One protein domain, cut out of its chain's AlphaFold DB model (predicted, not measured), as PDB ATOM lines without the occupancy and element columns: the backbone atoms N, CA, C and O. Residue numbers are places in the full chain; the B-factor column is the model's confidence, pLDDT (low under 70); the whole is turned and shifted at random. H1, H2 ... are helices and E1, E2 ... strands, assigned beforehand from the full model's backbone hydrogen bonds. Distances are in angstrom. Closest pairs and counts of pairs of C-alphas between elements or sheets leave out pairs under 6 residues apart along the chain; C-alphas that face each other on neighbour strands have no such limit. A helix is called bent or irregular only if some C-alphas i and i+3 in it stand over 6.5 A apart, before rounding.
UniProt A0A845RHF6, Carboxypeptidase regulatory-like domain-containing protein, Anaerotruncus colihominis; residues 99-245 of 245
ATOM      1  N   ILE A  99     -12.082  10.260  14.176       93.06
ATOM      2  CA  ILE A  99     -12.290   9.226  15.187       93.06
ATOM      3  C   ILE A  99     -11.807   7.920  14.575       93.06
ATOM      4  O   ILE A  99     -12.317   7.486  13.543       93.06
ATOM      5  N   ARG A 100     -10.770   7.338  15.165       94.25
ATOM      6  CA  ARG A 100     -10.076   6.162  14.635       94.25
ATOM      7  C   ARG A 100     -10.478   4.944  15.444       94.25
ATOM      8  O   ARG A 100     -10.564   5.048  16.664       94.25
ATOM      9  N   PHE A 101     -10.672   3.815  14.779       95.88
ATOM     10  CA  PHE A 101     -10.916   2.561  15.468       95.88
ATOM     11  C   PHE A 101     -10.374   1.357  14.699       95.88
ATOM     12  O   PHE A 101     -10.192   1.401  13.478       95.88
ATOM     13  N   TYR A 102     -10.157   0.267  15.430       97.38
ATOM     14  CA  TYR A 102      -9.902  -1.053  14.869       97.38
ATOM     15  C   TYR A 102     -11.147  -1.920  14.973       97.38
ATOM     16  O   TYR A 102     -11.728  -2.078  16.047       97.38
ATOM     17  N   GLY A 103     -11.541  -2.517  13.854       97.56
ATOM     18  CA  GLY A 103     -12.544  -3.566  13.840       97.56
ATOM     19  C   GLY A 103     -11.878  -4.934  13.786       97.56
ATOM     20  O   GLY A 103     -11.041  -5.164  12.917       97.56
ATOM     21  N   THR A 104     -12.272  -5.842  14.673       98.19
ATOM     22  CA  THR A 104     -11.918  -7.266  14.594       98.19
ATOM     23  C   THR A 104     -13.134  -8.035  14.106       98.19
ATOM     24  O   THR A 104     -14.185  -7.987  14.738       98.19
ATOM     25  N   VAL A 105     -13.018  -8.741  12.989       98.12
ATOM     26  CA  VAL A 105     -14.091  -9.567  12.438       98.12
ATOM     27  C   VAL A 105     -13.749 -11.034  12.639       98.12
ATOM     28  O   VAL A 105     -12.712 -11.517  12.178       98.12
ATOM     29  N   LEU A 106     -14.652 -11.737  13.308       97.62
ATOM     30  CA  LEU A 106     -14.555 -13.160  13.580       97.62
ATOM     31  C   LEU A 106     -15.698 -13.902  12.888       97.62
ATOM     32  O   LEU A 106     -16.780 -13.352  12.686       97.62
ATOM     33  N   ALA A 107     -15.449 -15.151  12.518       95.56
ATOM     34  CA  ALA A 107     -16.456 -16.097  12.070       95.56
ATOM     35  C   ALA A 107     -16.308 -17.376  12.898       95.56
ATOM     36  O   ALA A 107     -15.298 -18.075  12.790       95.56
ATOM     37  N   SER A 108     -17.308 -17.671  13.732       93.81
ATOM     38  CA  SER A 108     -17.269 -18.796  14.678       93.81
ATOM     39  C   SER A 108     -16.033 -18.762  15.595       93.81
ATOM     40  O   SER A 108     -15.394 -19.786  15.833       93.81
ATOM     41  N   GLY A 109     -15.669 -17.570  16.076       95.50
ATOM     42  CA  GLY A 109     -14.532 -17.337  16.972       95.50
ATOM     43  C   GLY A 109     -13.147 -17.312  16.309       95.50
ATOM     44  O   GLY A 109     -12.160 -17.077  17.004       95.50
ATOM     45  N   ALA A 110     -13.044 -17.526  14.992       97.00
ATOM     46  CA  ALA A 110     -11.784 -17.456  14.246       97.00
ATOM     47  C   ALA A 110     -11.698 -16.183  13.380       97.00
ATOM     48  O   ALA A 110     -12.733 -15.718  12.902       97.00
ATOM     49  N   PRO A 111     -10.497 -15.628  13.116       97.69
ATOM     50  CA  PRO A 111     -10.321 -14.486  12.221       97.69
ATOM     51  C   PRO A 111     -10.991 -14.668  10.855       97.69
ATOM     52  O   PRO A 111     -10.693 -15.610  10.120       97.69
ATOM     53  N   ALA A 112     -11.860 -13.730  10.475       96.06
ATOM     54  CA  ALA A 112     -12.562 -13.751   9.193       96.06
ATOM     55  C   ALA A 112     -11.707 -13.158   8.052       96.06
ATOM     56  O   ALA A 112     -12.151 -12.280   7.306       96.06
ATOM     57  N   ALA A 113     -10.463 -13.624   7.935       95.56
ATOM     58  CA  ALA A 113      -9.492 -13.147   6.957       95.56
ATOM     59  C   ALA A 113     -10.011 -13.249   5.514       95.56
ATOM     60  O   ALA A 113     -10.722 -14.188   5.151       95.56
ATOM     61  N   GLY A 114      -9.653 -12.280   4.670       91.56
ATOM     62  CA  GLY A 114     -10.040 -12.292   3.258       91.56
ATOM     63  C   GLY A 114     -11.481 -11.844   2.985       91.56
ATOM     64  O   GLY A 114     -11.826 -11.587   1.830       91.56
ATOM     65  N   ARG A 115     -12.318 -11.673   4.017       92.94
ATOM     66  CA  ARG A 115     -13.647 -11.071   3.858       92.94
ATOM     67  C   ARG A 115     -13.565  -9.569   3.602       92.94
ATOM     68  O   ARG A 115     -12.530  -8.934   3.802       92.94
ATOM     69  N   GLN A 116     -14.689  -9.005   3.171       92.62
ATOM     70  CA  GLN A 116     -14.855  -7.572   2.976       92.62
ATOM     71  C   GLN A 116     -15.910  -7.015   3.922       92.62
ATOM     72  O   GLN A 116     -16.934  -7.653   4.175       92.62
ATOM     73  N   ALA A 117     -15.656  -5.804   4.404       95.06
ATOM     74  CA  ALA A 117     -16.593  -5.038   5.198       95.06
ATOM     75  C   ALA A 117     -16.942  -3.727   4.505       95.06
ATOM     76  O   ALA A 117     -16.086  -3.057   3.929       95.06
ATOM     77  N   LEU A 118     -18.214  -3.367   4.578       97.06
ATOM     78  CA  LEU A 118     -18.764  -2.130   4.057       97.06
ATOM     79  C   LEU A 118     -19.107  -1.223   5.230       97.06
ATOM     80  O   LEU A 118     -19.950  -1.568   6.053       97.06
ATOM     81  N   LEU A 119     -18.445  -0.078   5.320       96.50
ATOM     82  CA  LEU A 119     -18.648   0.891   6.389       96.50
ATOM     83  C   LEU A 119     -19.332   2.134   5.822       96.50
ATOM     84  O   LEU A 119     -18.807   2.765   4.900       96.50
ATOM     85  N   MET A 120     -20.472   2.508   6.396       94.00
ATOM     86  CA  MET A 120     -21.209   3.713   6.010       94.00
ATOM     87  C   MET A 120     -21.565   4.576   7.223       94.00
ATOM     88  O   MET A 120     -21.747   4.070   8.329       94.00
ATOM     89  N   GLN A 121     -21.691   5.889   7.011       90.81
ATOM     90  CA  GLN A 121     -22.116   6.856   8.031       90.81
ATOM     91  C   GLN A 121     -23.455   7.490   7.620       90.81
ATOM     92  O   GLN A 121     -23.446   8.469   6.868       90.81
ATOM     93  N   PRO A 122     -24.607   6.985   8.107       85.00
ATOM     94  CA  PRO A 122     -25.920   7.499   7.708       85.00
ATOM     95  C   PRO A 122     -26.110   9.008   7.949       85.00
ATOM     96  O   PRO A 122     -26.800   9.676   7.178       85.00
ATOM     97  N   GLY A 123     -25.451   9.565   8.976       81.38
ATOM     98  CA  GLY A 123     -25.478  10.997   9.307       81.38
ATOM     99  C   GLY A 123     -24.855  11.920   8.249       81.38
ATOM    100  O   GLY A 123     -25.141  13.115   8.229       81.38
ATOM    101  N   ARG A 124     -24.065  11.390   7.300       79.88
ATOM    102  CA  ARG A 124     -23.391  12.184   6.248       79.88
ATOM    103  C   ARG A 124     -24.262  12.511   5.034       79.88
ATOM    104  O   ARG A 124     -23.782  13.090   4.058       79.88
ATOM    105  N   GLY A 125     -25.548  12.196   5.113       84.12
ATOM    106  CA  GLY A 125     -26.507  12.402   4.039       84.12
ATOM    107  C   GLY A 125     -26.725  11.144   3.210       84.12
ATOM    108  O   GLY A 125     -26.004  10.156   3.315       84.12
ATOM    109  N   GLN A 126     -27.772  11.191   2.392       89.94
ATOM    110  CA  GLN A 126     -28.227  10.047   1.616       89.94
ATOM    111  C   GLN A 126     -28.744  10.484   0.251       89.94
ATOM    112  O   GLN A 126     -29.303  11.574   0.075       89.94
ATOM    113  N   ILE A 127     -28.609   9.586  -0.709       94.25
ATOM    114  CA  ILE A 127     -29.294   9.666  -1.990       94.25
ATOM    115  C   ILE A 127     -30.505   8.729  -1.909       94.25
ATOM    116  O   ILE A 127     -30.434   7.696  -1.260       94.25
ATOM    117  N   LYS A 128     -31.646   9.077  -2.501       95.56
ATOM    118  CA  LYS A 128     -32.850   8.231  -2.479       95.56
ATOM    119  C   LYS A 128     -33.289   7.861  -3.883       95.56
ATOM    120  O   LYS A 128     -33.272   8.718  -4.767       95.56
ATOM    121  N   LEU A 129     -33.769   6.632  -4.063       96.62
ATOM    122  CA  LEU A 129     -34.511   6.254  -5.267       96.62
ATOM    123  C   LEU A 129     -35.752   7.144  -5.407       96.62
ATOM    124  O   LEU A 129     -36.581   7.213  -4.496       96.62
ATOM    125  N   ALA A 130     -35.880   7.834  -6.539       96.06
ATOM    126  CA  ALA A 130     -36.952   8.797  -6.789       96.06
ATOM    127  C   ALA A 130     -38.032   8.280  -7.755       96.06
ATOM    128  O   ALA A 130     -39.004   8.992  -8.010       96.06
ATOM    129  N   GLU A 131     -37.893   7.053  -8.255       94.44
ATOM    130  CA  GLU A 131     -38.851   6.387  -9.142       94.44
ATOM    131  C   GLU A 131     -39.459   5.138  -8.483       94.44
ATOM    132  O   GLU A 131     -38.836   4.509  -7.625       94.44
ATOM    133  N   ASP A 132     -40.686   4.798  -8.878       91.31
ATOM    134  CA  ASP A 132     -41.395   3.604  -8.417       91.31
ATOM    135  C   ASP A 132     -41.054   2.374  -9.264       91.31
ATOM    136  O   ASP A 132     -40.720   2.474 -10.445       91.31
ATOM    137  N   GLY A 133     -41.176   1.190  -8.660       81.62
ATOM    138  CA  GLY A 133     -41.097  -0.079  -9.385       81.62
ATOM    139  C   GLY A 133     -39.727  -0.393  -9.992       81.62
ATOM    140  O   GLY A 133     -39.676  -1.088 -11.008       81.62
ATOM    141  N   VAL A 134     -38.627   0.081  -9.396       94.56
ATOM    142  CA  VAL A 134     -37.265  -0.252  -9.845       94.56
ATOM    143  C   VAL A 134     -37.049  -1.761  -9.751       94.56
ATOM    144  O   VAL A 134     -37.074  -2.334  -8.665       94.56
ATOM    145  N   GLN A 135     -36.835  -2.402 -10.897       96.31
ATOM    146  CA  GLN A 135     -36.580  -3.839 -10.996       96.31
ATOM    147  C   GLN A 135     -35.079  -4.146 -11.030       96.31
ATOM    148  O   GLN A 135     -34.270  -3.301 -11.430       96.31
ATOM    149  N   ALA A 136     -34.731  -5.393 -10.708       97.25
ATOM    150  CA  ALA A 136     -33.416  -5.947 -11.017       97.25
ATOM    151  C   ALA A 136     -33.096  -5.793 -12.519       97.25
ATOM    152  O   ALA A 136     -33.989  -5.757 -13.370       97.25
ATOM    153  N   GLY A 137     -31.815  -5.672 -12.861       97.62
ATOM    154  CA  GLY A 137     -31.350  -5.468 -14.236       97.62
ATOM    155  C   GLY A 137     -31.365  -4.008 -14.711       97.62
ATOM    156  O   GLY A 137     -30.886  -3.708 -15.808       97.62
ATOM    157  N   ARG A 138     -31.858  -3.059 -13.906       96.44
ATOM    158  CA  ARG A 138     -31.817  -1.626 -14.240       96.44
ATOM    159  C   ARG A 138     -30.395  -1.070 -14.095       96.44
ATOM    160  O   ARG A 138     -29.757  -1.255 -13.067       96.44
ATOM    161  N   LYS A 139     -29.921  -0.338 -15.113       96.88
ATOM    162  CA  LYS A 139     -28.624   0.382 -15.115       96.88
ATOM    163  C   LYS A 139     -28.735   1.897 -14.945       96.88
ATOM    164  O   LYS A 139     -27.719   2.569 -14.808       96.88
ATOM    165  N   ARG A 140     -29.942   2.455 -15.034       96.88
ATOM    166  CA  ARG A 140     -30.182   3.895 -14.906       96.88
ATOM    167  C   ARG A 140     -31.267   4.143 -13.879       96.88
ATOM    168  O   ARG A 140     -32.347   3.558 -14.012       96.88
ATOM    169  N   LEU A 141     -30.958   4.992 -12.904       96.88
ATOM    170  CA  LEU A 141     -31.808   5.275 -11.751       96.88
ATOM    171  C   LEU A 141     -32.073   6.771 -11.639       96.88
ATOM    172  O   LEU A 141     -31.141   7.574 -11.679       96.88
ATOM    173  N   ARG A 142     -33.333   7.160 -11.466       97.25
ATOM    174  CA  ARG A 142     -33.682   8.516 -11.046       97.25
ATOM    175  C   ARG A 142     -33.428   8.623  -9.549       97.25
ATOM    176  O   ARG A 142     -34.081   7.928  -8.767       97.25
ATOM    177  N   LEU A 143     -32.511   9.498  -9.151       96.00
ATOM    178  CA  LEU A 143     -32.144   9.668  -7.751       96.00
ATOM    179  C   LEU A 143     -32.408  11.096  -7.267       96.00
ATOM    180  O   LEU A 143     -32.232  12.064  -8.002       96.00
ATOM    181  N   PHE A 144     -32.806  11.220  -6.003       94.25
ATOM    182  CA  PHE A 144     -32.917  12.488  -5.291       94.25
ATOM    183  C   PHE A 144     -31.790  12.608  -4.265       94.25
ATOM    184  O   PHE A 144     -31.605  11.721  -3.433       94.25
ATOM    185  N   LEU A 145     -31.060  13.720  -4.291       91.38
ATOM    186  CA  LEU A 145     -29.944  13.970  -3.388       91.38
ATOM    187  C   LEU A 145     -30.425  14.799  -2.202       91.38
ATOM    188  O   LEU A 145     -30.953  15.893  -2.397       91.38
ATOM    189  N   SER A 146     -30.175  14.336  -0.973       87.19
ATOM    190  CA  SER A 146     -30.466  15.149   0.218       87.19
ATOM    191  C   SER A 146     -29.568  16.389   0.320       87.19
ATOM    192  O   SER A 146     -29.909  17.340   1.015       87.19
ATOM    193  N   SER A 147     -28.413  16.376  -0.352       86.75
ATOM    194  CA  SER A 147     -27.478  17.494  -0.452       86.75
ATOM    195  C   SER A 147     -26.708  17.422  -1.767       86.75
ATOM    196  O   SER A 147     -26.258  16.345  -2.162       86.75
ATOM    197  N   ARG A 148     -26.479  18.573  -2.415       84.19
ATOM    198  CA  ARG A 148     -25.641  18.645  -3.624       84.19
ATOM    199  C   ARG A 148     -24.196  18.209  -3.374       84.19
ATOM    200  O   ARG A 148     -23.547  17.758  -4.309       84.19
ATOM    201  N   ASN A 149     -23.705  18.274  -2.134       86.25
ATOM    202  CA  ASN A 149     -22.337  17.860  -1.810       86.25
ATOM    203  C   ASN A 149     -22.095  16.364  -2.052       86.25
ATOM    204  O   ASN A 149     -20.954  15.987  -2.306       86.25
ATOM    205  N   LEU A 150     -23.146  15.533  -2.038       87.88
ATOM    206  CA  LEU A 150     -23.045  14.103  -2.341       87.88
ATOM    207  C   LEU A 150     -22.642  13.832  -3.799       87.88
ATOM    208  O   LEU A 150     -22.127  12.757  -4.082       87.88
ATOM    209  N   MET A 151     -22.782  14.809  -4.704       89.38
ATOM    210  CA  MET A 151     -22.250  14.692  -6.068       89.38
ATOM    211  C   MET A 151     -20.730  14.540  -6.105       89.38
ATOM    212  O   MET A 151     -20.211  13.982  -7.061       89.38
ATOM    213  N   GLN A 152     -20.007  14.982  -5.072       86.88
ATOM    214  CA  GLN A 152     -18.553  14.795  -5.001       86.88
ATOM    215  C   GLN A 152     -18.162  13.319  -4.841       86.88
ATOM    216  O   GLN A 152     -17.083  12.924  -5.277       86.88
ATOM    217  N   ALA A 153     -19.057  12.504  -4.270       88.56
ATOM    218  CA  ALA A 153     -18.886  11.059  -4.146       88.56
ATOM    219  C   ALA A 153     -19.244  10.301  -5.440       88.56
ATOM    220  O   ALA A 153     -19.159   9.078  -5.466       88.56
ATOM    221  N   VAL A 154     -19.642  11.001  -6.511       91.50
ATOM    222  CA  VAL A 154     -19.910  10.417  -7.831       91.50
ATOM    223  C   VAL A 154     -18.824  10.875  -8.816       91.50
ATOM    224  O   VAL A 154     -18.525  12.069  -8.880       91.50
ATOM    225  N   PRO A 155     -18.215   9.970  -9.601       92.81
ATOM    226  CA  PRO A 155     -18.346   8.514  -9.535       92.81
ATOM    227  C   PRO A 155     -17.794   7.910  -8.239       92.81
ATOM    228  O   PRO A 155     -16.768   8.376  -7.733       92.81
ATOM    229  N   GLY A 156     -18.453   6.863  -7.740       92.31
ATOM    230  CA  GLY A 156     -18.089   6.185  -6.495       92.31
ATOM    231  C   GLY A 156     -19.051   5.069  -6.086       92.31
ATOM    232  O   GLY A 156     -20.110   4.873  -6.691       92.31
ATOM    233  N   GLU A 157     -18.648   4.314  -5.063       94.50
ATOM    234  CA  GLU A 157     -19.410   3.185  -4.530       94.50
ATOM    235  C   GLU A 157     -20.434   3.656  -3.487       94.50
ATOM    236  O   GLU A 157     -20.147   4.458  -2.597       94.50
ATOM    237  N   PHE A 158     -21.651   3.137  -3.611       96.06
ATOM    238  CA  PHE A 158     -22.764   3.380  -2.711       96.06
ATOM    239  C   PHE A 158     -23.346   2.049  -2.249       96.06
ATOM    240  O   PHE A 158     -23.321   1.058  -2.977       96.06
ATOM    241  N   PHE A 159     -23.922   2.034  -1.054       97.19
ATOM    242  CA  PHE A 159     -24.602   0.874  -0.498       97.19
ATOM    243  C   PHE A 159     -26.096   1.141  -0.312       97.19
ATOM    244  O   PHE A 159     -26.483   2.210   0.170       97.19
ATOM    245  N   LEU A 160     -26.916   0.161  -0.696       96.62
ATOM    246  CA  LEU A 160     -28.360   0.122  -0.481       96.62
ATOM    247  C   LEU A 160     -28.660  -0.843   0.672       96.62
ATOM    248  O   LEU A 160     -28.717  -2.046   0.430       96.62
ATOM    249  N   PRO A 161     -28.868  -0.373   1.913       95.62
ATOM    250  CA  PRO A 161     -29.258  -1.236   3.027       95.62
ATOM    251  C   PRO A 161     -30.764  -1.565   2.971       95.62
ATOM    252  O   PRO A 161     -31.570  -0.984   3.696       95.62
ATOM    253  N   ASP A 162     -31.162  -2.498   2.101       95.31
ATOM    254  CA  ASP A 162     -32.558  -2.914   1.861       95.31
ATOM    255  C   ASP A 162     -32.830  -4.366   2.312       95.31
ATOM    256  O   ASP A 162     -33.344  -5.219   1.583       95.31
ATOM    257  N   GLY A 163     -32.404  -4.698   3.535       93.56
ATOM    258  CA  GLY A 163     -32.575  -6.034   4.114       93.56
ATOM    259  C   GLY A 163     -31.929  -7.130   3.257       93.56
ATOM    260  O   GLY A 163     -30.746  -7.051   2.931       93.56
ATOM    261  N   LYS A 164     -32.700  -8.154   2.866       93.50
ATOM    262  CA  LYS A 164     -32.203  -9.249   2.005       93.50
ATOM    263  C   LYS A 164     -31.873  -8.807   0.575       93.50
ATOM    264  O   LYS A 164     -31.161  -9.527  -0.110       93.50
ATOM    265  N   ALA A 165     -32.395  -7.662   0.136       95.31
ATOM    266  CA  ALA A 165     -32.098  -7.081  -1.167       95.31
ATOM    267  C   ALA A 165     -30.886  -6.139  -1.122       95.31
ATOM    268  O   ALA A 165     -30.596  -5.497  -2.123       95.31
ATOM    269  N   SER A 166     -30.196  -6.017   0.020       96.31
ATOM    270  CA  SER A 166     -29.092  -5.068   0.144       96.31
ATOM    271  C   SER A 166     -27.986  -5.347  -0.869       96.31
ATOM    272  O   SER A 166     -27.557  -6.489  -1.025       96.31
ATOM    273  N   GLU A 167     -27.483  -4.301  -1.517       96.81
ATOM    274  CA  GLU A 167     -26.408  -4.422  -2.497       96.81
ATOM    275  C   GLU A 167     -25.535  -3.165  -2.569       96.81
ATOM    276  O   GLU A 167     -25.976  -2.048  -2.290       96.81
ATOM    277  N   ALA A 168     -24.269  -3.358  -2.943       95.94
ATOM    278  CA  ALA A 168     -23.364  -2.275  -3.307       95.94
ATOM    279  C   ALA A 168     -23.467  -1.984  -4.810       95.94
ATOM    280  O   ALA A 168     -23.468  -2.903  -5.633       95.94
ATOM    281  N   VAL A 169     -23.511  -0.702  -5.163       96.62
ATOM    282  CA  VAL A 169     -23.598  -0.210  -6.540       96.62
ATOM    283  C   VAL A 169     -22.539   0.858  -6.786       96.62
ATOM    284  O   VAL A 169     -22.201   1.634  -5.901       96.62
ATOM    285  N   MET A 170     -22.036   0.941  -8.014       96.00
ATOM    286  CA  MET A 170     -21.131   2.010  -8.440       96.00
ATOM    287  C   MET A 170     -21.917   3.016  -9.280       96.00
ATOM    288  O   MET A 170     -22.370   2.661 -10.372       96.00
ATOM    289  N   LEU A 171     -22.058   4.248  -8.790       96.12
ATOM    290  CA  LEU A 171     -22.587   5.364  -9.576       96.12
ATOM    291  C   LEU A 171     -21.454   5.926 -10.441       96.12
ATOM    292  O   LEU A 171     -20.365   6.173  -9.931       96.12
ATOM    293  N   LEU A 172     -21.704   6.117 -11.736       93.88
ATOM    294  CA  LEU A 172     -20.707   6.590 -12.702       93.88
ATOM    295  C   LEU A 172     -20.894   8.066 -13.047       93.88
ATOM    296  O   LEU A 172     -20.003   8.889 -12.873       93.88
ATOM    297  N   GLU A 173     -22.083   8.398 -13.527       91.69
ATOM    298  CA  GLU A 173     -22.399   9.717 -14.059       91.69
ATOM    299  C   GLU A 173     -23.814  10.106 -13.660       91.69
ATOM    300  O   GLU A 173     -24.667   9.241 -13.445       91.69
ATOM    301  N   GLU A 174     -24.057  11.409 -13.612       93.31
ATOM    302  CA  GLU A 174     -25.365  12.009 -13.394       93.31
ATOM    303  C   GLU A 174     -25.698  12.924 -14.568       93.31
ATOM    304  O   GLU A 174     -24.857  13.705 -15.018       93.31
ATOM    305  N   ARG A 175     -26.934  12.825 -15.060       92.69
ATOM    306  CA  ARG A 175     -27.489  13.770 -16.024       92.69
ATOM    307  C   ARG A 175     -28.976  13.983 -15.772       92.69
ATOM    308  O   ARG A 175     -29.772  13.047 -15.871       92.69
ATOM    309  N   ASP A 176     -29.353  15.225 -15.485       89.38
ATOM    310  CA  ASP A 176     -30.734  15.658 -15.242       89.38
ATOM    311  C   ASP A 176     -31.448  14.848 -14.132       89.38
ATOM    312  O   ASP A 176     -32.646  14.572 -14.194       89.38
ATOM    313  N   GLY A 177     -30.709  14.411 -13.113       89.56
ATOM    314  CA  GLY A 177     -31.144  13.564 -11.998       89.56
ATOM    315  C   GLY A 177     -31.149  12.061 -12.297       89.56
ATOM    316  O   GLY A 177     -31.578  11.275 -11.448       89.56
ATOM    317  N   LEU A 178     -30.725  11.643 -13.495       95.31
ATOM    318  CA  LEU A 178     -30.588  10.238 -13.879       95.31
ATOM    319  C   LEU A 178     -29.135   9.789 -13.708       95.31
ATOM    320  O   LEU A 178     -28.235  10.330 -14.344       95.31
ATOM    321  N   PHE A 179     -28.927   8.770 -12.885       97.12
ATOM    322  CA  PHE A 179     -27.616   8.222 -12.576       97.12
ATOM    323  C   PHE A 179     -27.371   6.931 -13.344       97.12
ATOM    324  O   PHE A 179     -28.255   6.072 -13.418       97.12
ATOM    325  N   LEU A 180     -26.171   6.787 -13.898       97.12
ATOM    326  CA  LEU A 180     -25.704   5.560 -14.536       97.12
ATOM    327  C   LEU A 180     -24.997   4.663 -13.515       97.12
ATOM    328  O   LEU A 180     -24.131   5.130 -12.779       97.12
ATOM    329  N   LEU A 181     -25.330   3.374 -13.513       97.12
ATOM    330  CA  LEU A 181     -24.627   2.349 -12.747       97.12
ATOM    331  C   LEU A 181     -23.573   1.637 -13.599       97.12
ATOM    332  O   LEU A 181     -23.819   1.349 -14.775       97.12
ATOM    333  N   ALA A 182     -22.447   1.257 -12.990       95.19
ATOM    334  CA  ALA A 182     -21.442   0.429 -13.663       95.19
ATOM    335  C   ALA A 182     -21.967  -0.980 -13.992       95.19
ATOM    336  O   ALA A 182     -21.737  -1.507 -15.084       95.19
ATOM    337  N   ALA A 183     -22.732  -1.565 -13.070       96.00
ATOM    338  CA  ALA A 183     -23.425  -2.836 -13.242       96.00
ATOM    339  C   ALA A 183     -24.933  -2.648 -13.001       96.00
ATOM    340  O   ALA A 183     -25.316  -1.736 -12.270       96.00
ATOM    341  N   PRO A 184     -25.805  -3.463 -13.618       97.50
ATOM    342  CA  PRO A 184     -27.226  -3.423 -13.301       97.50
ATOM    343  C   PRO A 184     -27.488  -3.773 -11.833       97.50
ATOM    344  O   PRO A 184     -26.744  -4.570 -11.265       97.50
ATOM    345  N   LEU A 185     -28.581  -3.251 -11.270       97.75
ATOM    346  CA  LEU A 185     -29.089  -3.697  -9.969       97.75
ATOM    347  C   LEU A 185     -29.300  -5.212  -9.953       97.75
ATOM    348  O   LEU A 185     -29.823  -5.779 -10.921       97.75
ATOM    349  N   LYS A 186     -28.930  -5.858  -8.852       96.62
ATOM    350  CA  LYS A 186     -29.156  -7.289  -8.630       96.62
ATOM    351  C   LYS A 186     -30.572  -7.557  -8.133       96.62
ATOM    352  O   LYS A 186     -31.136  -8.600  -8.464       96.62
ATOM    353  N   ALA A 187     -31.152  -6.626  -7.380       96.25
ATOM    354  CA  ALA A 187     -32.469  -6.746  -6.782       96.25
ATOM    355  C   ALA A 187     -33.426  -5.629  -7.231       96.25
ATOM    356  O   ALA A 187     -33.050  -4.623  -7.838       96.25
ATOM    357  N   ALA A 188     -34.712  -5.845  -6.965       96.81
ATOM    358  CA  ALA A 188     -35.726  -4.807  -7.079       96.81
ATOM    359  C   ALA A 188     -35.770  -3.982  -5.786       96.81
ATOM    360  O   ALA A 188     -35.644  -4.537  -4.694       96.81
ATOM    361  N   HIS A 189     -36.026  -2.681  -5.913       97.19
ATOM    362  CA  HIS A 189     -36.068  -1.749  -4.787       97.19
ATOM    363  C   HIS A 189     -37.283  -0.828  -4.862       97.19
ATOM    364  O   HIS A 189     -37.793  -0.499  -5.938       97.19
ATOM    365  N   LYS A 190     -37.755  -0.391  -3.693       95.88
ATOM    366  CA  LYS A 190     -38.890   0.528  -3.590       95.88
ATOM    367  C   LYS A 190     -38.432   1.977  -3.733       95.88
ATOM    368  O   LYS A 190     -37.307   2.340  -3.392       95.88
ATOM    369  N   ARG A 191     -39.342   2.842  -4.177       96.75
ATOM    370  CA  ARG A 191     -39.122   4.287  -4.119       96.75
ATOM    371  C   ARG A 191     -38.806   4.708  -2.686       96.75
ATOM    372  O   ARG A 191     -39.446   4.257  -1.738       96.75
ATOM    373  N   GLY A 192     -37.835   5.600  -2.535       95.31
ATOM    374  CA  GLY A 192     -37.384   6.094  -1.240       95.31
ATOM    375  C   GLY A 192     -36.293   5.258  -0.571       95.31
ATOM    376  O   GLY A 192     -35.738   5.759   0.408       95.31
ATOM    377  N   THR A 193     -35.938   4.068  -1.086       95.88
ATOM    378  CA  THR A 193     -34.758   3.325  -0.605       95.88
ATOM    379  C   THR A 193     -33.526   4.225  -0.687       95.88
ATOM    380  O   THR A 193     -33.295   4.898  -1.701       95.88
ATOM    381  N   ALA A 194     -32.782   4.284   0.415       94.88
ATOM    382  CA  ALA A 194     -31.613   5.133   0.554       94.88
ATOM    383  C   ALA A 194     -30.353   4.444   0.012       94.88
ATOM    384  O   ALA A 194     -30.186   3.234   0.130       94.88
ATOM    385  N   LEU A 195     -29.477   5.252  -0.572       95.69
ATOM    386  CA  LEU A 195     -28.134   4.938  -1.022       95.69
ATOM    387  C   LEU A 195     -27.179   5.807  -0.204       95.69
ATOM    388  O   LEU A 195     -27.329   7.035  -0.169       95.69
ATOM    389  N   TYR A 196     -26.178   5.184   0.405       95.12
ATOM    390  CA  TYR A 196     -25.149   5.874   1.180       95.12
ATOM    391  C   TYR A 196     -23.788   5.679   0.525       95.12
ATOM    392  O   TYR A 196     -23.504   4.554   0.115       95.12
ATOM    393  N   PRO A 197     -22.931   6.713   0.444       93.75
ATOM    394  CA  PRO A 197     -21.521   6.497   0.156       93.75
ATOM    395  C   PRO A 197     -20.963   5.464   1.136       93.75
ATOM    396  O   PRO A 197     -21.228   5.540   2.342       93.75
ATOM    397  N   VAL A 198     -20.223   4.492   0.618       94.62
ATOM    398  CA  VAL A 198     -19.711   3.379   1.413       94.62
ATOM    399  C   VAL A 198     -18.230   3.201   1.158       94.62
ATOM    400  O   VAL A 198     -17.760   3.386   0.039       94.62
ATOM    401  N   ARG A 199     -17.504   2.812   2.204       94.62
ATOM    402  CA  ARG A 199     -16.091   2.456   2.093       94.62
ATOM    403  C   ARG A 199     -15.920   0.973   2.310       94.62
ATOM    404  O   ARG A 199     -16.497   0.404   3.241       94.62
ATOM    405  N   ARG A 200     -15.118   0.359   1.450       94.62
ATOM    406  CA  ARG A 200     -14.862  -1.076   1.458       94.62
ATOM    407  C   ARG A 200     -13.524  -1.362   2.116       94.62
ATOM    408  O   ARG A 200     -12.496  -0.881   1.652       94.62
ATOM    409  N   TYR A 201     -13.538  -2.183   3.153       95.00
ATOM    410  CA  TYR A 201     -12.354  -2.626   3.876       95.00
ATOM    411  C   TYR A 201     -12.106  -4.102   3.617       95.00
ATOM    412  O   TYR A 201     -13.027  -4.916   3.680       95.00
ATOM    413  N   GLN A 202     -10.852  -4.441   3.341       93.38
ATOM    414  CA  GLN A 202     -10.395  -5.820   3.278       93.38
ATOM    415  C   GLN A 202      -9.975  -6.255   4.684       93.38
ATOM    416  O   GLN A 202      -9.202  -5.554   5.337       93.38
ATOM    417  N   ILE A 203     -10.485  -7.395   5.145       95.50
ATOM    418  CA  ILE A 203     -10.140  -7.936   6.459       95.50
ATOM    419  C   ILE A 203      -8.782  -8.639   6.377       95.50
ATOM    420  O   ILE A 203      -8.585  -9.524   5.534       95.50
ATOM    421  N   GLY A 204      -7.857  -8.221   7.245       95.06
ATOM    422  CA  GLY A 204      -6.502  -8.756   7.343       95.06
ATOM    423  C   GLY A 204      -6.455 -10.215   7.795       95.06
ATOM    424  O   GLY A 204      -7.455 -10.793   8.223       95.06
ATOM    425  N   ALA A 205      -5.271 -10.826   7.706       96.19
ATOM    426  CA  ALA A 205      -5.051 -12.224   8.095       96.19
ATOM    427  C   ALA A 205      -5.350 -12.500   9.583       96.19
ATOM    428  O   ALA A 205      -5.732 -13.607   9.948       96.19
ATOM    429  N   ASP A 206      -5.206 -11.482  10.426       96.44
ATOM    430  CA  ASP A 206      -5.524 -11.480  11.854       96.44
ATOM    431  C   ASP A 206      -6.998 -11.147  12.151       96.44
ATOM    432  O   ASP A 206      -7.397 -11.071  13.311       96.44
ATOM    433  N   GLY A 207      -7.822 -10.954  11.117       97.31
ATOM    434  CA  GLY A 207      -9.225 -10.578  11.258       97.31
ATOM    435  C   GLY A 207      -9.429  -9.083  11.491       97.31
ATOM    436  O   GLY A 207     -10.568  -8.664  11.685       97.31
ATOM    437  N   ARG A 208      -8.371  -8.263  11.474       97.12
ATOM    438  CA  ARG A 208      -8.466  -6.834  11.788       97.12
ATOM    439  C   ARG A 208      -8.581  -5.972  10.533       97.12
ATOM    440  O   ARG A 208      -8.073  -6.299   9.460       97.12
ATOM    441  N   PHE A 209      -9.233  -4.828  10.691       96.69
ATOM    442  CA  PHE A 209      -9.133  -3.688   9.787       96.69
ATOM    443  C   PHE A 209      -9.059  -2.394  10.597       96.69
ATOM    444  O   PHE A 209      -9.596  -2.298  11.700       96.69
ATOM    445  N   PHE A 210      -8.401  -1.391  10.030       96.62
ATOM    446  CA  PHE A 210      -8.360  -0.044  10.578       96.62
ATOM    447  C   PHE A 210      -9.325   0.852   9.804       96.62
ATOM    448  O   PHE A 210      -9.372   0.808   8.571       96.62
ATOM    449  N   ALA A 211     -10.078   1.681  10.518       96.12
ATOM    450  CA  ALA A 211     -10.952   2.669   9.917       96.12
ATOM    451  C   ALA A 211     -10.919   3.986  10.693       96.12
ATOM    452  O   ALA A 211     -10.662   4.048  11.894       96.12
ATOM    453  N   ALA A 212     -11.217   5.066   9.982       94.56
ATOM    454  CA  ALA A 212     -11.301   6.395  10.561       94.56
ATOM    455  C   ALA A 212     -12.548   7.107  10.059       94.56
ATOM    456  O   ALA A 212     -12.748   7.261   8.851       94.56
ATOM    457  N   LEU A 213     -13.387   7.533  10.990       92.12
ATOM    458  CA  LEU A 213     -14.594   8.303  10.750       92.12
ATOM    459  C   LEU A 213     -14.295   9.787  10.915       92.12
ATOM    460  O   LEU A 213     -13.405  10.182  11.667       92.12
ATOM    461  N   MET A 214     -15.047  10.626  10.216       86.88
ATOM    462  CA  MET A 214     -14.922  12.071  10.354       86.88
ATOM    463  C   MET A 214     -16.177  12.626  11.037       86.88
ATOM    464  O   MET A 214     -17.305  12.323  10.631       86.88
ATOM    465  N   GLY A 215     -15.980  13.465  12.053       83.94
ATOM    466  CA  GLY A 215     -17.047  14.166  12.776       83.94
ATOM    467  C   GLY A 215     -17.804  13.304  13.790       83.94
ATOM    468  O   GLY A 215     -17.793  13.622  14.972       83.94
ATOM    469  N   GLU A 216     -18.449  12.224  13.344       83.31
ATOM    470  CA  GLU A 216     -19.289  11.363  14.189       83.31
ATOM    471  C   GLU A 216     -18.646   9.994  14.428       83.31
ATOM    472  O   GLU A 216     -18.085   9.398  13.507       83.31
ATOM    473  N   ALA A 217     -18.763   9.490  15.662       85.56
ATOM    474  CA  ALA A 217     -18.249   8.176  16.063       85.56
ATOM    475  C   ALA A 217     -19.142   7.014  15.606       85.56
ATOM    476  O   ALA A 217     -18.714   5.864  15.617       85.56
ATOM    477  N   GLN A 218     -20.388   7.311  15.238       91.81
ATOM    478  CA  GLN A 218     -21.383   6.307  14.894       91.81
ATOM    479  C   GLN A 218     -21.330   5.992  13.399       91.81
ATOM    480  O   GLN A 218     -21.289   6.884  12.544       91.81
ATOM    481  N   ALA A 219     -21.340   4.702  13.092       95.38
ATOM    482  CA  ALA A 219     -21.404   4.179  11.739       95.38
ATOM    483  C   ALA A 219     -22.152   2.841  11.728       95.38
ATOM    484  O   ALA A 219     -22.489   2.274  12.769       95.38
ATOM    485  N   GLU A 220     -22.403   2.322  10.534       96.81
ATOM    486  CA  GLU A 220     -22.908   0.970  10.345       96.81
ATOM    487  C   GLU A 220     -21.900   0.165   9.524       96.81
ATOM    488  O   GLU A 220     -21.399   0.638   8.498       96.81
ATOM    489  N   LEU A 221     -21.610  -1.050   9.989       97.69
ATOM    490  CA  LEU A 221     -20.779  -2.030   9.301       97.69
ATOM    491  C   LEU A 221     -21.674  -3.118   8.713       97.69
ATOM    492  O   LEU A 221     -22.532  -3.674   9.400       97.69
ATOM    493  N   TYR A 222     -21.435  -3.457   7.457       97.81
ATOM    494  CA  TYR A 222     -22.102  -4.538   6.756       97.81
ATOM    495  C   TYR A 222     -21.060  -5.553   6.305       97.81
ATOM    496  O   TYR A 222     -20.112  -5.216   5.596       97.81
ATOM    497  N   LEU A 223     -21.240  -6.798   6.727       96.12
ATOM    498  CA  LEU A 223     -20.376  -7.915   6.362       96.12
ATOM    499  C   LEU A 223     -21.154  -8.868   5.461       96.12
ATOM    500  O   LEU A 223     -22.285  -9.235   5.777       96.12
ATOM    501  N   GLU A 224     -20.558  -9.247   4.334       91.62
ATOM    502  CA  GLU A 224     -21.193 -10.171   3.398       91.62
ATOM    503  C   GLU A 224     -21.169 -11.610   3.948       91.62
ATOM    504  O   GLU A 224     -20.123 -12.139   4.349       91.62
ATOM    505  N   THR A 225     -22.341 -12.241   3.964       87.06
ATOM    506  CA  THR A 225     -22.589 -13.628   4.382       87.06
ATOM    507  C   THR A 225     -23.622 -14.251   3.453       87.06
ATOM    508  O   THR A 225     -24.756 -13.772   3.380       87.06
ATOM    509  N   ASP A 226     -23.230 -15.311   2.745       85.31
ATOM    510  CA  ASP A 226     -24.102 -16.120   1.883       85.31
ATOM    511  C   ASP A 226     -24.932 -15.296   0.879       85.31
ATOM    512  O   ASP A 226     -26.129 -15.512   0.695       85.31
ATOM    513  N   GLY A 227     -24.297 -14.300   0.247       83.25
ATOM    514  CA  GLY A 227     -24.940 -13.417  -0.735       83.25
ATOM    515  C   GLY A 227     -25.890 -12.373  -0.137       83.25
ATOM    516  O   GLY A 227     -26.619 -11.714  -0.874       83.25
ATOM    517  N   THR A 228     -25.886 -12.211   1.187       90.94
ATOM    518  CA  THR A 228     -26.603 -11.156   1.920       90.94
ATOM    519  C   THR A 228     -25.640 -10.372   2.808       90.94
ATOM    520  O   THR A 228     -24.456 -10.697   2.883       90.94
ATOM    521  N   TYR A 229     -26.132  -9.342   3.500       95.44
ATOM    522  CA  TYR A 229     -25.320  -8.538   4.411       95.44
ATOM    523  C   TYR A 229     -25.844  -8.611   5.843       95.44
ATOM    524  O   TYR A 229     -27.005  -8.289   6.110       95.44
ATOM    525  N   ARG A 230     -24.964  -8.973   6.781       95.94
ATOM    526  CA  ARG A 230     -25.215  -8.848   8.218       95.94
ATOM    527  C   ARG A 230     -24.795  -7.455   8.682       95.94
ATOM    528  O   ARG A 230     -23.668  -7.030   8.433       95.94
ATOM    529  N   ARG A 231     -25.713  -6.749   9.345       96.94
ATOM    530  CA  ARG A 231     -25.513  -5.383   9.849       96.94
ATOM    531  C   ARG A 231     -25.018  -5.386  11.292       96.94
ATOM    532  O   ARG A 231     -25.572  -6.099  12.127       96.94
ATOM    533  N   PHE A 232     -24.076  -4.498  11.590       97.38
ATOM    534  CA  PHE A 232     -23.579  -4.206  12.928       97.38
ATOM    535  C   PHE A 232     -23.529  -2.694  13.157       97.38
ATOM    536  O   PHE A 232     -23.150  -1.936  12.264       97.38
ATOM    537  N   SER A 233     -23.883  -2.260  14.365       96.44
ATOM    538  CA  SER A 233     -23.633  -0.884  14.798       96.44
ATOM    539  C   SER A 233     -22.161  -0.721  15.156       96.44
ATOM    540  O   SER A 233     -21.590  -1.591  15.818       96.44
ATOM    541  N   VAL A 234     -21.566   0.392  14.744       96.44
ATOM    542  CA  VAL A 234     -20.181   0.744  15.057       96.44
ATOM    543  C   VAL A 234     -20.171   1.919  16.020       96.44
ATOM    544  O   VAL A 234     -20.719   2.973  15.698       96.44
ATOM    545  N   ASP A 235     -19.492   1.747  17.151       93.81
ATOM    546  CA  ASP A 235     -19.128   2.837  18.050       93.81
ATOM    547  C   ASP A 235     -17.616   3.058  17.993       93.81
ATOM    548  O   ASP A 235     -16.846   2.466  18.741       93.81
ATOM    549  N   ALA A 236     -17.169   3.925  17.086       91.50
ATOM    550  CA  ALA A 236     -15.745   4.186  16.909       91.50
ATOM    551  C   ALA A 236     -15.108   4.908  18.111       91.50
ATOM    552  O   ALA A 236     -13.881   4.984  18.186       91.50
ATOM    553  N   ALA A 237     -15.900   5.441  19.051       90.56
ATOM    554  CA  ALA A 237     -15.368   6.093  20.245       90.56
ATOM    555  C   ALA A 237     -14.696   5.096  21.204       90.56
ATOM    556  O   ALA A 237     -13.847   5.505  21.996       90.56
ATOM    557  N   SER A 238     -15.021   3.801  21.109       85.94
ATOM    558  CA  SER A 238     -14.349   2.754  21.884       85.94
ATOM    559  C   SER A 238     -12.898   2.525  21.449       85.94
ATOM    560  O   SER A 238     -12.136   1.898  22.182       85.94
ATOM    561  N   GLY A 239     -12.509   2.989  20.255       93.38
ATOM    562  CA  GLY A 239     -11.196   2.750  19.649       93.38
ATOM    563  C   GLY A 239     -10.995   1.326  19.119       93.38
ATOM    564  O   GLY A 239     -10.263   1.135  18.151       93.38
ATOM    565  N   GLU A 240     -11.677   0.329  19.675       96.62
ATOM    566  CA  GLU A 240     -11.688  -1.047  19.177       96.62
ATOM    567  C   GLU A 240     -13.078  -1.678  19.317       96.62
ATOM    568  O   GLU A 240     -13.792  -1.432  20.294       96.62
ATOM    569  N   GLN A 241     -13.470  -2.513  18.353       97.56
ATOM    570  CA  GLN A 241     -14.735  -3.246  18.401       97.56
ATOM    571  C   GLN A 241     -14.633  -4.599  17.686       97.56
ATOM    572  O   GLN A 241     -14.050  -4.700  16.607       97.56
ATOM    573  N   THR A 242     -15.239  -5.637  18.269       97.81
ATOM    574  CA  THR A 242     -15.318  -6.978  17.669       97.81
ATOM    575  C   THR A 242     -16.696  -7.229  17.057       97.81
ATOM    576  O   THR A 242     -17.722  -6.916  17.662       97.81
ATOM    577  N   PHE A 243     -16.712  -7.833  15.871       97.19
ATOM    578  CA  PHE A 243     -17.896  -8.197  15.101       97.19
ATOM    579  C   PHE A 243     -17.883  -9.706  14.829       97.19
ATOM    580  O   PHE A 243     -16.995 -10.204  14.141       97.19
ATOM    581  N   GLU A 244     -18.871 -10.426  15.363       95.94
ATOM    582  CA  GLU A 244     -19.013 -11.878  15.190       95.94
ATOM    583  C   GLU A 244     -20.042 -12.187  14.091       95.94
ATOM    584  O   GLU A 244     -21.215 -11.798  14.202       95.94
ATOM    585  N   LEU A 245     -19.589 -12.867  13.035       90.69
ATOM    586  CA  LEU A 245     -20.389 -13.286  11.880       90.69
ATOM    587  C   LEU A 245     -21.240 -14.525  12.120       90.69
ATOM    588  O   LEU A 245     -20.842 -15.419  12.893       90.69
TER     589      LEU A 245
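What this domain is: This is residues 99 to 245 of the 245 residues of the protein "Carboxypeptidase regulatory-like domain-containing protein" of Anaerotruncus colihominis (UniProt A0A845RHF6). Two lobes lie end to end along the longest axis: a closed barrel of six strands, E3, E4, E7, E6, E5 and E8, and a looser ring of E2, E10, E11, E12, E1, E9 and the later part of E8, not fully closed. The long bent strand E8 runs from one lobe into the other, and the short helix H1 packs on the outside of the closed barrel. The printed part has 147 residues, with one named helix and twelve named strands in the order E1 E2 E3 E4 H1 E5 E6 E7 E8 E9 E10 E11 E12, and the class is mostly strand. The closed ring is antiparallel throughout, with E2, E10 and E11 paired onto it, while the separate sheet E9 E1 E12 is mixed. The whole is compact, with a radius of gyration of the C-alphas of 15.7 A and spans of 46 by 33 by 20 A.

Where its parts are: E1, residues 99 to 107, begins at C-alpha 99 (-12.290, 9.226, 15.187) and is 25.9 A long. E2 is residues 116 to 120, E3 residues 127 to 129 and E4 residues 140 to 145. H1, residues 148 to 153, is 10.2 A long. E5 is residues 156 to 160, E6 residues 167 to 175, 22.7 A long, and E7 residues 178 to 181. E8, residues 194 to 202, is 24.0 A long, from (-31.613, 5.133, 0.554) to (-10.395, -5.820, 3.278). E9, residues 208 to 214, is 20.0 A long; E10, residues 218 to 225, and E11, residues 228 to 235, are each 22.6 A long. E12, residues 240 to 244, ends at C-alpha 244 (-19.013, -11.878, 15.190).

How they stand to each other: Round the closed barrel, the hairpin E3 and E4 has N 128 and O 144 at 2.8 A, and E4 and E7 have N 141 and O 179 at 3.0 A. E5, E6 and E7 are a meander, each strand the antiparallel neighbour of the one before: N 158 and O 169 are 2.8 A apart, and N 180 and O 173 2.9 A. With E8 they form a Greek key, the fourth strand pairing back to the first, where N 159 and O 196 are 2.8 A apart. E8 and E3 close the ring, with N 195 and O 127 at 2.7 A. E6 bends by 63 degrees at residue 172 and E8 by 56 degrees at residue 197. Beyond its bend E8 pairs with E2 over its residues 198 to 202, N 199 and O 119 being 3.0 A apart. On the other side of E2 is E10, with N 118 and O 222 at 2.8 A; E10 and E11 are a hairpin, with N 221 and O 232 at 2.9 A. In the strongly twisted sheet, inner strand E1 is antiparallel to E9, with N 101 and O 211 at 2.9 A, and parallel to E12, with N 104 and O 241 at 2.9 A. The closest C-alphas of E11 and E12, those of Phe 232 and Phe 243, are 7.3 A apart; those of E8 and E9, Tyr 201 and Phe 209, 6.8 A. H1 is on the barrel, outside it, at a height over the sheet of 7.1 A, and over none of its strands, but only just: 2 of its 6 C-alphas fall on E3. In H1, 0 of 2 O i to N i+4 pairs are within hydrogen-bond range, against 3 of 3 O i to N i+3 pairs.

The domain as a whole: The C-alphas of Gly 109 and Asp 176, the two farthest apart, are 48.9 A from each other. The printed part has no cut. The link from E7 to E8, residues 182 to 193, is long. Mean pLDDT of the printed part is 93.8, and no printed residue is under 70.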